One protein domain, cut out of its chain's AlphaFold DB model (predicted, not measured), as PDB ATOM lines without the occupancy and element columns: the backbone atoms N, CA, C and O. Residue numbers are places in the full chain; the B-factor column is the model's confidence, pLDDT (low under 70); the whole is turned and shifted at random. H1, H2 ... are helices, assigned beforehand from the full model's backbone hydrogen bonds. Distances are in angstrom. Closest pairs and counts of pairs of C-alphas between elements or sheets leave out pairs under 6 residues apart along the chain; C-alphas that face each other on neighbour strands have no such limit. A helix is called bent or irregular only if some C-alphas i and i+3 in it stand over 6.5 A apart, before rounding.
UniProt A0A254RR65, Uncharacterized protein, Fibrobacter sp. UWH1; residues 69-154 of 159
ATOM      1  N   PHE A  69     -19.193  25.425 -14.656       87.06
ATOM      2  CA  PHE A  69     -17.987  25.091 -13.895       87.06
ATOM      3  C   PHE A  69     -16.883  24.516 -14.777       87.06
ATOM      4  O   PHE A  69     -15.718  24.828 -14.558       87.06
ATOM      5  N   TYR A  70     -17.232  23.727 -15.793       87.25
ATOM      6  CA  TYR A  70     -16.258  23.229 -16.756       87.25
ATOM      7  C   TYR A  70     -15.574  24.357 -17.538       87.25
ATOM      8  O   TYR A  70     -14.367  24.325 -17.752       87.25
ATOM      9  N   PHE A  71     -16.309  25.395 -17.929       90.00
ATOM     10  CA  PHE A  71     -15.699  26.522 -18.633       90.00
ATOM     11  C   PHE A  71     -15.002  27.526 -17.706       90.00
ATOM     12  O   PHE A  71     -14.136  28.260 -18.174       90.00
ATOM     13  N   ALA A  72     -15.320  27.549 -16.409       89.19
ATOM     14  CA  ALA A  72     -14.779  28.512 -15.447       89.19
ATOM     15  C   ALA A  72     -13.241  28.672 -15.480       89.19
ATOM     16  O   ALA A  72     -12.783  29.810 -15.609       89.19
ATOM     17  N   PRO A  73     -12.413  27.605 -15.419       88.88
ATOM     18  CA  PRO A  73     -10.960  27.762 -15.496       88.88
ATOM     19  C   PRO A  73     -10.495  28.330 -16.843       88.88
ATOM     20  O   PRO A  73      -9.598  29.168 -16.869       88.88
ATOM     21  N   GLY A  74     -11.108  27.924 -17.958       89.94
ATOM     22  CA  GLY A  74     -10.776  28.474 -19.271       89.94
ATOM     23  C   GLY A  74     -11.167  29.945 -19.410       89.94
ATOM     24  O   GLY A  74     -10.367  30.727 -19.908       89.94
ATOM     25  N   ILE A  75     -12.352  30.321 -18.920       91.00
ATOM     26  CA  ILE A  75     -12.854  31.705 -18.913       91.00
ATOM     27  C   ILE A  75     -11.956  32.607 -18.061       91.00
ATOM     28  O   ILE A  75     -11.641  33.724 -18.458       91.00
ATOM     29  N   ALA A  76     -11.500  32.126 -16.903       90.62
ATOM     30  CA  ALA A  76     -10.581  32.889 -16.065       90.62
ATOM     31  C   ALA A  76      -9.249  33.157 -16.783       90.62
ATOM     32  O   ALA A  76      -8.744  34.276 -16.750       90.62
ATOM     33  N   LEU A  77      -8.692  32.157 -17.477       90.38
ATOM     34  CA  LEU A  77      -7.465  32.347 -18.254       90.38
ATOM     35  C   LEU A  77      -7.669  33.299 -19.438       90.38
ATOM     36  O   LEU A  77      -6.822  34.159 -19.670       90.38
ATOM     37  N   THR A  78      -8.764  33.167 -20.191       90.81
ATOM     38  CA  THR A  78      -9.043  34.077 -21.314       90.81
ATOM     39  C   THR A  78      -9.259  35.506 -20.849       90.81
ATOM     40  O   THR A  78      -8.778  36.425 -21.505       90.81
ATOM     41  N   TYR A  79      -9.889  35.697 -19.690       88.50
ATOM     42  CA  TYR A  79     -10.022  37.006 -19.068       88.50
ATOM     43  C   TYR A  79      -8.660  37.628 -18.742       88.50
ATOM     44  O   TYR A  79      -8.410  38.769 -19.119       88.50
ATOM     45  N   VAL A  80      -7.741  36.867 -18.135       87.25
ATOM     46  CA  VAL A  80      -6.374  37.345 -17.856       87.25
ATOM     47  C   VAL A  80      -5.646  37.739 -19.144       87.25
ATOM     48  O   VAL A  80      -4.964  38.760 -19.173       87.25
ATOM     49  N   ILE A  81      -5.816  36.973 -20.226       86.56
ATOM     50  CA  ILE A  81      -5.246  37.311 -21.540       86.56
ATOM     51  C   ILE A  81      -5.858  38.611 -22.085       86.56
ATOM     52  O   ILE A  81      -5.134  39.440 -22.626       86.56
ATOM     53  N   ASN A  82      -7.166  38.814 -21.912       86.12
ATOM     54  CA  ASN A  82      -7.869  40.021 -22.348       86.12
ATOM     55  C   ASN A  82      -7.508  41.272 -21.520       86.12
ATOM     56  O   ASN A  82      -7.748  42.388 -21.964       86.12
ATOM     57  N   MET A  83      -6.919  41.111 -20.328       82.81
ATOM     58  CA  MET A  83      -6.373  42.234 -19.554       82.81
ATOM     59  C   MET A  83      -5.007  42.717 -20.073       82.81
ATOM     60  O   MET A  83      -4.522  43.760 -19.630       82.81
ATOM     61  N   ILE A  84      -4.361  41.986 -20.990       85.31
ATOM     62  CA  ILE A  84      -3.072  42.392 -21.558       85.31
ATOM     63  C   ILE A  84      -3.296  43.576 -22.514       85.31
ATOM     64  O   ILE A  84      -4.058  43.448 -23.477       85.31
ATOM     65  N   PRO A  85      -2.609  44.719 -22.314       80.19
ATOM     66  CA  PRO A  85      -2.757  45.878 -23.186       80.19
ATOM     67  C   PRO A  85      -2.493  45.525 -24.654       80.19
ATOM     68  O   PRO A  85      -1.451  44.962 -24.991       80.19
ATOM     69  N   GLY A  86      -3.436  45.874 -25.533       75.94
ATOM     70  CA  GLY A  86      -3.344  45.618 -26.975       75.94
ATOM     71  C   GLY A  86      -3.924  44.278 -27.440       75.94
ATOM     72  O   GLY A  86      -3.952  44.031 -28.644       75.94
ATOM     73  N   VAL A  87      -4.426  43.438 -26.530       78.00
ATOM     74  CA  VAL A  87      -5.112  42.183 -26.864       78.00
ATOM     75  C   VAL A  87      -6.587  42.307 -26.493       78.00
ATOM     76  O   VAL A  87      -6.936  42.308 -25.321       78.00
ATOM     77  N   SER A  88      -7.462  42.397 -27.497       78.56
ATOM     78  CA  SER A  88      -8.915  42.339 -27.304       78.56
ATOM     79  C   SER A  88      -9.462  41.079 -27.959       78.56
ATOM     80  O   SER A  88      -9.313  40.878 -29.167       78.56
ATOM     81  N   LEU A  89     -10.073  40.211 -27.156       79.38
ATOM     82  CA  LEU A  89     -10.771  39.037 -27.660       79.38
ATOM     83  C   LEU A  89     -12.240  39.383 -27.891       79.38
ATOM     84  O   LEU A  89     -12.974  39.691 -26.958       79.38
ATOM     85  N   GLY A  90     -12.694  39.264 -29.140       82.75
ATOM     86  CA  GLY A  90     -14.127  39.288 -29.434       82.75
ATOM     87  C   GLY A  90     -14.851  38.100 -28.784       82.75
ATOM     88  O   GLY A  90     -14.245  37.051 -28.564       82.75
ATOM     89  N   ALA A  91     -16.161  38.227 -28.547       85.00
ATOM     90  CA  ALA A  91     -16.975  37.224 -27.844       85.00
ATOM     91  C   ALA A  91     -16.762  35.789 -28.336       85.00
ATOM     92  O   ALA A  91     -16.486  34.882 -27.555       85.00
ATOM     93  N   MET A  92     -16.841  35.581 -29.653       88.19
ATOM     94  CA  MET A  92     -16.660  34.254 -30.248       88.19
ATOM     95  C   MET A  92     -15.262  33.694 -29.985       88.19
ATOM     96  O   MET A  92     -15.124  32.514 -29.667       88.19
ATOM     97  N   ALA A  93     -14.229  34.536 -30.066       87.25
ATOM     98  CA  ALA A  93     -12.870  34.131 -29.739       87.25
ATOM     99  C   ALA A  93     -12.754  33.790 -28.247       87.25
ATOM    100  O   ALA A  93     -12.192  32.750 -27.918       87.25
ATOM    101  N   ALA A  94     -13.342  34.593 -27.356       88.31
ATOM    102  CA  ALA A  94     -13.349  34.330 -25.921       88.31
ATOM    103  C   ALA A  94     -13.997  32.974 -25.590       88.31
ATOM    104  O   ALA A  94     -13.410  32.193 -24.841       88.31
ATOM    105  N   TRP A  95     -15.139  32.636 -26.195       90.19
ATOM    106  CA  TRP A  95     -15.779  31.325 -26.025       90.19
ATOM    107  C   TRP A  95     -14.910  30.174 -26.535       90.19
ATOM    108  O   TRP A  95     -14.705  29.194 -25.817       90.19
ATOM    109  N   VAL A  96     -14.362  30.294 -27.748       90.75
ATOM    110  CA  VAL A  96     -13.535  29.242 -28.357       90.75
ATOM    111  C   VAL A  96     -12.247  29.028 -27.564       90.75
ATOM    112  O   VAL A  96     -11.927  27.892 -27.219       90.75
ATOM    113  N   PHE A  97     -11.532  30.097 -27.209       89.25
ATOM    114  CA  PHE A  97     -10.324  29.993 -26.391       89.25
ATOM    115  C   PHE A  97     -10.630  29.417 -25.008       89.25
ATOM    116  O   PHE A  97      -9.907  28.537 -24.545       89.25
ATOM    117  N   SER A  98     -11.729  29.839 -24.376       90.50
ATOM    118  CA  SER A  98     -12.136  29.305 -23.073       90.50
ATOM    119  C   SER A  98     -12.455  27.816 -23.160       90.50
ATOM    120  O   SER A  98     -12.080  27.053 -22.269       90.50
ATOM    121  N   ALA A  99     -13.091  27.373 -24.246       90.31
ATOM    122  CA  ALA A  99     -13.378  25.966 -24.483       90.31
ATOM    123  C   ALA A  99     -12.111  25.134 -24.656       90.31
ATOM    124  O   ALA A  99     -11.933  24.129 -23.967       90.31
ATOM    125  N   VAL A 100     -11.203  25.582 -25.524       92.25
ATOM    126  CA  VAL A 100      -9.934  24.895 -25.776       92.25
ATOM    127  C   VAL A 100      -9.114  24.806 -24.491       92.25
ATOM    128  O   VAL A 100      -8.664  23.721 -24.129       92.25
ATOM    129  N   LEU A 101      -8.973  25.910 -23.752       89.81
ATOM    130  CA  LEU A 101      -8.226  25.925 -22.494       89.81
ATOM    131  C   LEU A 101      -8.859  25.016 -21.438       89.81
ATOM    132  O   LEU A 101      -8.139  24.282 -20.766       89.81
ATOM    133  N   SER A 102     -10.188  24.986 -21.329       90.12
ATOM    134  CA  SER A 102     -10.884  24.097 -20.387       90.12
ATOM    135  C   SER A 102     -10.646  22.620 -20.708       90.12
ATOM    136  O   SER A 102     -10.371  21.827 -19.803       90.12
ATOM    137  N   VAL A 103     -10.654  22.253 -21.997       89.12
ATOM    138  CA  VAL A 103     -10.309  20.901 -22.461       89.12
ATOM    139  C   VAL A 103      -8.855  20.567 -22.146       89.12
ATOM    140  O   VAL A 103      -8.582  19.485 -21.631       89.12
ATOM    141  N   VAL A 104      -7.922  21.484 -22.408       88.44
ATOM    142  CA  VAL A 104      -6.492  21.286 -22.132       88.44
ATOM    143  C   VAL A 104      -6.245  21.095 -20.637       88.44
ATOM    144  O   VAL A 104      -5.601  20.123 -20.246       88.44
ATOM    145  N   VAL A 105      -6.804  21.961 -19.788       86.44
ATOM    146  CA  VAL A 105      -6.705  21.848 -18.326       86.44
ATOM    147  C   VAL A 105      -7.266  20.505 -17.865       86.44
ATOM    148  O   VAL A 105      -6.613  19.779 -17.111       86.44
ATOM    149  N   TRP A 106      -8.440  20.120 -18.365       86.00
ATOM    150  CA  TRP A 106      -9.041  18.831 -18.042       86.00
ATOM    151  C   TRP A 106      -8.177  17.643 -18.490       86.00
ATOM    152  O   TRP A 106      -7.977  16.706 -17.714       86.00
ATOM    153  N   LEU A 107      -7.607  17.685 -19.699       86.25
ATOM    154  CA  LEU A 107      -6.702  16.651 -20.204       86.25
ATOM    155  C   LEU A 107      -5.444  16.526 -19.341       86.25
ATOM    156  O   LEU A 107      -5.053  15.407 -19.017       86.25
ATOM    157  N   ILE A 108      -4.852  17.639 -18.902       86.31
ATOM    158  CA  ILE A 108      -3.688  17.628 -18.004       86.31
ATOM    159  C   ILE A 108      -4.033  16.904 -16.696       86.31
ATOM    160  O   ILE A 108      -3.294  16.015 -16.263       86.31
ATOM    161  N   PHE A 109      -5.181  17.213 -16.084       81.81
ATOM    162  CA  PHE A 109      -5.621  16.529 -14.863       81.81
ATOM    163  C   PHE A 109      -5.954  15.055 -15.092       81.81
ATOM    164  O   PHE A 109      -5.662  14.218 -14.233       81.81
ATOM    165  N   LYS A 110      -6.528  14.722 -16.249       80.38
ATOM    166  CA  LYS A 110      -6.843  13.345 -16.633       80.38
ATOM    167  C   LYS A 110      -5.580  12.506 -16.843       80.38
ATOM    168  O   LYS A 110      -5.546  11.358 -16.412       80.38
ATOM    169  N   LEU A 111      -4.540  13.068 -17.460       83.25
ATOM    170  CA  LEU A 111      -3.250  12.392 -17.645       83.25
ATOM    171  C   LEU A 111      -2.504  12.215 -16.317       83.25
ATOM    172  O   LEU A 111      -1.844  11.199 -16.110       83.25
ATOM    173  N   LYS A 112      -2.634  13.177 -15.395       83.00
ATOM    174  CA  LYS A 112      -1.947  13.135 -14.098       83.00
ATOM    175  C   LYS A 112      -2.597  12.171 -13.093       83.00
ATOM    176  O   LYS A 112      -1.909  11.665 -12.210       83.00
ATOM    177  N   ILE A 113      -3.906  11.915 -13.193       81.50
ATOM    178  CA  ILE A 113      -4.662  11.136 -12.201       81.50
ATOM    179  C   ILE A 113      -5.324   9.920 -12.857       81.50
ATOM    180  O   ILE A 113      -6.279  10.043 -13.620       81.50
ATOM    181  N   LYS A 114      -4.882   8.715 -12.478       77.56
ATOM    182  CA  LYS A 114      -5.567   7.468 -12.847       77.56
ATOM    183  C   LYS A 114      -6.883   7.352 -12.067       77.56
ATOM    184  O   LYS A 114      -6.877   7.087 -10.867       77.56
ATOM    185  N   GLY A 115      -8.008   7.561 -12.753       76.62
ATOM    186  CA  GLY A 115      -9.361   7.323 -12.234       76.62
ATOM    187  C   GLY A 115     -10.315   8.506 -12.422       76.62
ATOM    188  O   GLY A 115     -10.073   9.600 -11.913       76.62
ATOM    189  N   PHE A 116     -11.443   8.262 -13.098       77.50
ATOM    190  CA  PHE A 116     -12.427   9.296 -13.456       77.50
ATOM    191  C   PHE A 116     -12.997  10.032 -12.235       77.50
ATOM    192  O   PHE A 116     -13.013  11.257 -12.209       77.50
ATOM    193  N   LYS A 117     -13.385   9.297 -11.181       83.69
ATOM    194  CA  LYS A 117     -13.977   9.885  -9.963       83.69
ATOM    195  C   LYS A 117     -13.018  10.851  -9.259       83.69
ATOM    196  O   LYS A 117     -13.422  11.926  -8.832       83.69
ATOM    197  N   LYS A 118     -11.738  10.477  -9.166       83.38
ATOM    198  CA  LYS A 118     -10.704  11.283  -8.502       83.38
ATOM    199  C   LYS A 118     -10.326  12.500  -9.346       83.38
ATOM    200  O   LYS A 118     -10.185  13.589  -8.805       83.38
ATOM    201  N   SER A 119     -10.221  12.322 -10.663       83.38
ATOM    202  CA  SER A 119      -9.984  13.418 -11.608       83.38
ATOM    203  C   SER A 119     -11.113  14.454 -11.572       83.38
ATOM    204  O   SER A 119     -10.832  15.644 -11.480       83.38
ATOM    205  N   PHE A 120     -12.374  14.011 -11.541       83.56
ATOM    206  CA  PHE A 120     -13.529  14.905 -11.447       83.56
ATOM    207  C   PHE A 120     -13.530  15.719 -10.146       83.56
ATOM    208  O   PHE A 120     -13.676  16.935 -10.191       83.56
ATOM    209  N   TYR A 121     -13.289  15.080  -8.996       86.31
ATOM    210  CA  TYR A 121     -13.216  15.787  -7.710       86.31
ATOM    211  C   TYR A 121     -12.101  16.834  -7.669       86.31
ATOM    212  O   TYR A 121     -12.324  17.953  -7.213       86.31
ATOM    213  N   VAL A 122     -10.908  16.491  -8.164       86.19
ATOM    214  CA  VAL A 122      -9.791  17.444  -8.233       86.19
ATOM    215  C   VAL A 122     -10.124  18.600  -9.169       86.19
ATOM    216  O   VAL A 122      -9.852  19.747  -8.835       86.19
ATOM    217  N   TYR A 123     -10.761  18.319 -10.306       86.00
ATOM    218  CA  TYR A 123     -11.172  19.345 -11.254       86.00
ATOM    219  C   TYR A 123     -12.209  20.307 -10.660       86.00
ATOM    220  O   TYR A 123     -12.041  21.518 -10.768       86.00
ATOM    221  N   ILE A 124     -13.224  19.799  -9.955       87.50
ATOM    222  CA  ILE A 124     -14.177  20.640  -9.214       87.50
ATOM    223  C   ILE A 124     -13.450  21.488  -8.163       87.50
ATOM    224  O   ILE A 124     -13.711  22.684  -8.065       87.50
ATOM    225  N   GLY A 125     -12.487  20.913  -7.436       88.75
ATOM    226  CA  GLY A 125     -11.649  21.664  -6.497       88.75
ATOM    227  C   GLY A 125     -10.884  22.813  -7.163       88.75
ATOM    228  O   GLY A 125     -10.838  23.913  -6.622       88.75
ATOM    229  N   VAL A 126     -10.344  22.594  -8.365       88.00
ATOM    230  CA  VAL A 126      -9.686  23.641  -9.166       88.00
ATOM    231  C   VAL A 126     -10.680  24.709  -9.607       88.00
ATOM    232  O   VAL A 126     -10.360  25.889  -9.536       88.00
ATOM    233  N   CYS A 127     -11.892  24.328 -10.015       90.12
ATOM    234  CA  CYS A 127     -12.926  25.292 -10.390       90.12
ATOM    235  C   CYS A 127     -13.294  26.196  -9.205       90.12
ATOM    236  O   CYS A 127     -13.328  27.414  -9.350       90.12
ATOM    237  N   VAL A 128     -13.496  25.613  -8.019       90.81
ATOM    238  CA  VAL A 128     -13.755  26.367  -6.781       90.81
ATOM    239  C   VAL A 128     -12.570  27.268  -6.431       90.81
ATOM    240  O   VAL A 128     -12.776  28.425  -6.078       90.81
ATOM    241  N   LEU A 129     -11.335  26.777  -6.573       91.88
ATOM    242  CA  LEU A 129     -10.126  27.568  -6.339       91.88
ATOM    243  C   LEU A 129     -10.037  28.772  -7.288       91.88
ATOM    244  O   LEU A 129      -9.755  29.876  -6.837       91.88
ATOM    245  N   VAL A 130     -10.303  28.583  -8.581       90.44
ATOM    246  CA  VAL A 130     -10.307  29.667  -9.576       90.44
ATOM    247  C   VAL A 130     -11.376  30.705  -9.243       90.44
ATOM    248  O   VAL A 130     -11.087  31.897  -9.254       90.44
ATOM    249  N   VAL A 131     -12.588  30.268  -8.892       88.75
ATOM    250  CA  VAL A 131     -13.659  31.178  -8.461       88.75
ATOM    251  C   VAL A 131     -13.245  31.950  -7.208       88.75
ATOM    252  O   VAL A 131     -13.426  33.162  -7.162       88.75
ATOM    253  N   ALA A 132     -12.630  31.291  -6.225       90.88
ATOM    254  CA  ALA A 132     -12.126  31.956  -5.026       90.88
ATOM    255  C   ALA A 132     -11.047  33.002  -5.351       90.88
ATOM    256  O   ALA A 132     -11.057  34.081  -4.766       90.88
ATOM    257  N   ILE A 133     -10.155  32.720  -6.309       89.75
ATOM    258  CA  ILE A 133      -9.147  33.679  -6.784       89.75
ATOM    259  C   ILE A 133      -9.808  34.872  -7.481       89.75
ATOM    260  O   ILE A 133      -9.405  36.001  -7.223       89.75
ATOM    261  N   LEU A 134     -10.823  34.656  -8.323       88.25
ATOM    262  CA  LEU A 134     -11.550  35.748  -8.982       88.25
ATOM    263  C   LEU A 134     -12.288  36.632  -7.969       88.25
ATOM    264  O   LEU A 134     -12.208  37.852  -8.059       88.25
ATOM    265  N   ILE A 135     -12.935  36.028  -6.967       88.75
ATOM    266  CA  ILE A 135     -13.566  36.766  -5.862       88.75
ATOM    267  C   ILE A 135     -12.512  37.559  -5.084       88.75
ATOM    268  O   ILE A 135     -12.711  38.734  -4.791       88.75
ATOM    269  N   ALA A 136     -11.375  36.937  -4.759       88.38
ATOM    270  CA  ALA A 136     -10.287  37.622  -4.073       88.38
ATOM    271  C   ALA A 136      -9.734  38.783  -4.908       88.38
ATOM    272  O   ALA A 136      -9.475  39.844  -4.354       88.38
ATOM    273  N   ALA A 137      -9.591  38.614  -6.225       85.19
ATOM    274  CA  ALA A 137      -9.170  39.677  -7.129       85.19
ATOM    275  C   ALA A 137     -10.166  40.841  -7.108       85.19
ATOM    276  O   ALA A 137      -9.737  41.974  -6.925       85.19
ATOM    277  N   GLU A 138     -11.470  40.572  -7.194       86.12
ATOM    278  CA  GLU A 138     -12.520  41.597  -7.129       86.12
ATOM    279  C   GLU A 138     -12.466  42.409  -5.824       86.12
ATOM    280  O   GLU A 138     -12.567  43.634  -5.849       86.12
ATOM    281  N   ILE A 139     -12.216  41.750  -4.687       86.44
ATOM    282  CA  ILE A 139     -12.099  42.416  -3.380       86.44
ATOM    283  C   ILE A 139     -10.776  43.190  -3.256       86.44
ATOM    284  O   ILE A 139     -10.765  44.312  -2.756       86.44
ATOM    285  N   LEU A 140      -9.653  42.601  -3.682       83.75
ATOM    286  CA  LEU A 140      -8.310  43.163  -3.482       83.75
ATOM    287  C   LEU A 140      -7.971  44.297  -4.450       83.75
ATOM    288  O   LEU A 140      -7.164  45.156  -4.108       83.75
ATOM    289  N   THR A 141      -8.527  44.282  -5.663       74.44
ATOM    290  CA  THR A 141      -8.255  45.321  -6.671       74.44
ATOM    291  C   THR A 141      -9.260  46.468  -6.645       74.44
ATOM    292  O   THR A 141      -9.121  47.386  -7.448       74.44
ATOM    293  N   GLU A 142     -10.271  46.421  -5.767       69.75
ATOM    294  CA  GLU A 142     -11.408  47.361  -5.727       69.75
ATOM    295  C   GLU A 142     -12.123  47.525  -7.090       69.75
ATOM    296  O   GLU A 142     -12.966  48.404  -7.276       69.75
ATOM    297  N   GLN A 143     -11.826  46.651  -8.058       66.62
ATOM    298  CA  GLN A 143     -12.498  46.576  -9.343       66.62
ATOM    299  C   GLN A 143     -13.830  45.861  -9.131       66.62
ATOM    300  O   GLN A 143     -13.913  44.643  -9.255       66.62
ATOM    301  N   THR A 144     -14.890  46.621  -8.863       64.06
ATOM    302  CA  THR A 144     -16.273  46.138  -8.656       64.06
ATOM    303  C   THR A 144     -16.932  45.559  -9.918       64.06
ATOM    304  O   THR A 144     -18.137  45.688 -10.121       64.06
ATOM    305  N   GLY A 145     -16.149  44.993 -10.830       78.44
ATOM    306  CA  GLY A 145     -16.613  44.588 -12.145       78.44
ATOM    307  C   GLY A 145     -15.794  43.478 -12.780       78.44
ATOM    308  O   GLY A 145     -15.857  43.355 -13.994       78.44
ATOM    309  N   VAL A 146     -15.042  42.660 -12.034       83.31
ATOM    310  CA  VAL A 146     -14.330  41.519 -12.644       83.31
ATOM    311  C   VAL A 146     -15.345  40.565 -13.276       83.31
ATOM    312  O   VAL A 146     -15.243  40.258 -14.465       83.31
ATOM    313  N   PHE A 147     -16.404  40.195 -12.548       86.00
ATOM    314  CA  PHE A 147     -17.493  39.395 -13.124       86.00
ATOM    315  C   PHE A 147     -18.256  40.120 -14.241       86.00
ATOM    316  O   PHE A 147     -18.633  39.488 -15.230       86.00
ATOM    317  N   ALA A 148     -18.452  41.437 -14.125       86.00
ATOM    318  CA  ALA A 148     -19.116  42.236 -15.155       86.00
ATOM    319  C   ALA A 148     -18.291  42.299 -16.452       86.00
ATOM    320  O   ALA A 148     -18.843  42.126 -17.533       86.00
ATOM    321  N   ASN A 149     -16.971  42.452 -16.349       86.81
ATOM    322  CA  ASN A 149     -16.040  42.480 -17.473       86.81
ATOM    323  C   ASN A 149     -15.909  41.107 -18.135       86.81
ATOM    324  O   ASN A 149     -15.846  41.017 -19.359       86.81
ATOM    325  N   ILE A 150     -15.919  40.025 -17.349       88.50
ATOM    326  CA  ILE A 150     -15.989  38.661 -17.886       88.50
ATOM    327  C   ILE A 150     -17.299  38.473 -18.661       88.50
ATOM    328  O   ILE A 150     -17.282  37.979 -19.787       88.50
ATOM    329  N   ALA A 151     -18.434  38.894 -18.097       86.94
ATOM    330  CA  ALA A 151     -19.724  38.811 -18.776       86.94
ATOM    331  C   ALA A 151     -19.762  39.679 -20.046       86.94
ATOM    332  O   ALA A 151     -20.252  39.224 -21.081       86.94
ATOM    333  N   ALA A 152     -19.201  40.888 -20.003       87.06
ATOM    334  CA  ALA A 152     -19.078  41.780 -21.150       87.06
ATOM    335  C   ALA A 152     -18.229  41.134 -22.258       87.06
ATOM    336  O   ALA A 152     -18.698  40.986 -23.384       87.06
ATOM    337  N   MET A 153     -17.057  40.593 -21.909       87.56
ATOM    338  CA  MET A 153     -16.187  39.854 -22.827       87.56
ATOM    339  C   MET A 153     -16.911  38.667 -23.481       87.56
ATOM    340  O   MET A 153     -16.819  38.474 -24.691       87.56
ATOM    341  N   LEU A 154     -17.660  37.877 -22.706       86.31
ATOM    342  CA  LEU A 154     -18.384  36.704 -23.216       86.31
ATOM    343  C   LEU A 154     -19.599  37.069 -24.079       86.31
ATOM    344  O   LEU A 154     -19.980  36.297 -24.959       86.31
TER     345      LEU A 154
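Overview. This is residues 69 to 154 of the 159 residues of an uncharacterized protein of Fibrobacter sp. UWH1 (UniProt A0A254RR65). Two long helices, H2 and H3, make a V that is joined at its point by residues 113 to 115; the shorter helix H1 fills the space between the arms, and the small helix H4 crosses the V's open end. Only the turn at residues 139 to 145, by the far end of H3, sticks out. The printed part has 86 residues with four named helices, in the order H1, H2, H3, H4, and no named strand; the class is all helix, with mostly crossed packing. The whole is compact, with a radius of gyration of the C-alphas of 13.8 A, and spans 39 by 27 by 17 A.

Arrangement. Start at H1, residues 69 to 82, and look across to H2, residues 91 to 112: they touch, closest at the C-alphas of Gly 74 and Ser 98, 4.1 A apart, at a steep tilt of 60 degrees, opposite ways. H1 also touches H3, residues 116 to 140, of which residues 124 to 134 alone take part; the closest C-alphas are those of Pro 73 and Cys 127, 6.0 A apart, and the two run the same way at a steep tilt of 43 degrees. H2 touches H3 with residues 106 to 110 alone, closest at the C-alphas of Lys 110 and Ser 119, 5.9 A apart, at a steep tilt of 49 degrees, opposite ways. Go on to H4, residues 146 to 154: it touches H2, closest at the C-alphas of Ala 91 and Leu 154, 4.9 A apart, and at 71 degrees the two are only just about perpendicular. H4 only just touches H3, with 3 pairs of C-alphas within 8 A, closest at Glu 138 and Val 146, 5.8 A apart. It only just touches H1 too, again with 3 pairs, closest at the C-alphas of Tyr 79 and Ile 150, 6.3 A apart. In H2, H3 and H4 every O i to N i+4 pair is within hydrogen-bond range; in H1, 8 of 10 are.

Along the chain. Find C-alpha 69 at (-17.987, 25.091, -13.895), where H1 begins; it is irregular, with C-alphas 70 and 73 7.1 A apart. H2 runs 31.5 A from C-alpha 91 at (-16.975, 37.224, -27.844). H3, the longest, runs 35.5 A from Phe 116 to Leu 140. H4 ends at C-alpha 154, at (-18.384, 36.704, -23.216).

Size, cuts and confidence. Look for the two C-alphas farthest apart at Gly 86 and Gly 115, 41.5 A from each other. The printed part has no cut. The links from H2 to H3 and from H3 to H4 are tight, and that from H1 to H2 is short. The mean pLDDT of the printed part is 85.5; residues 142 to 144 are under 70.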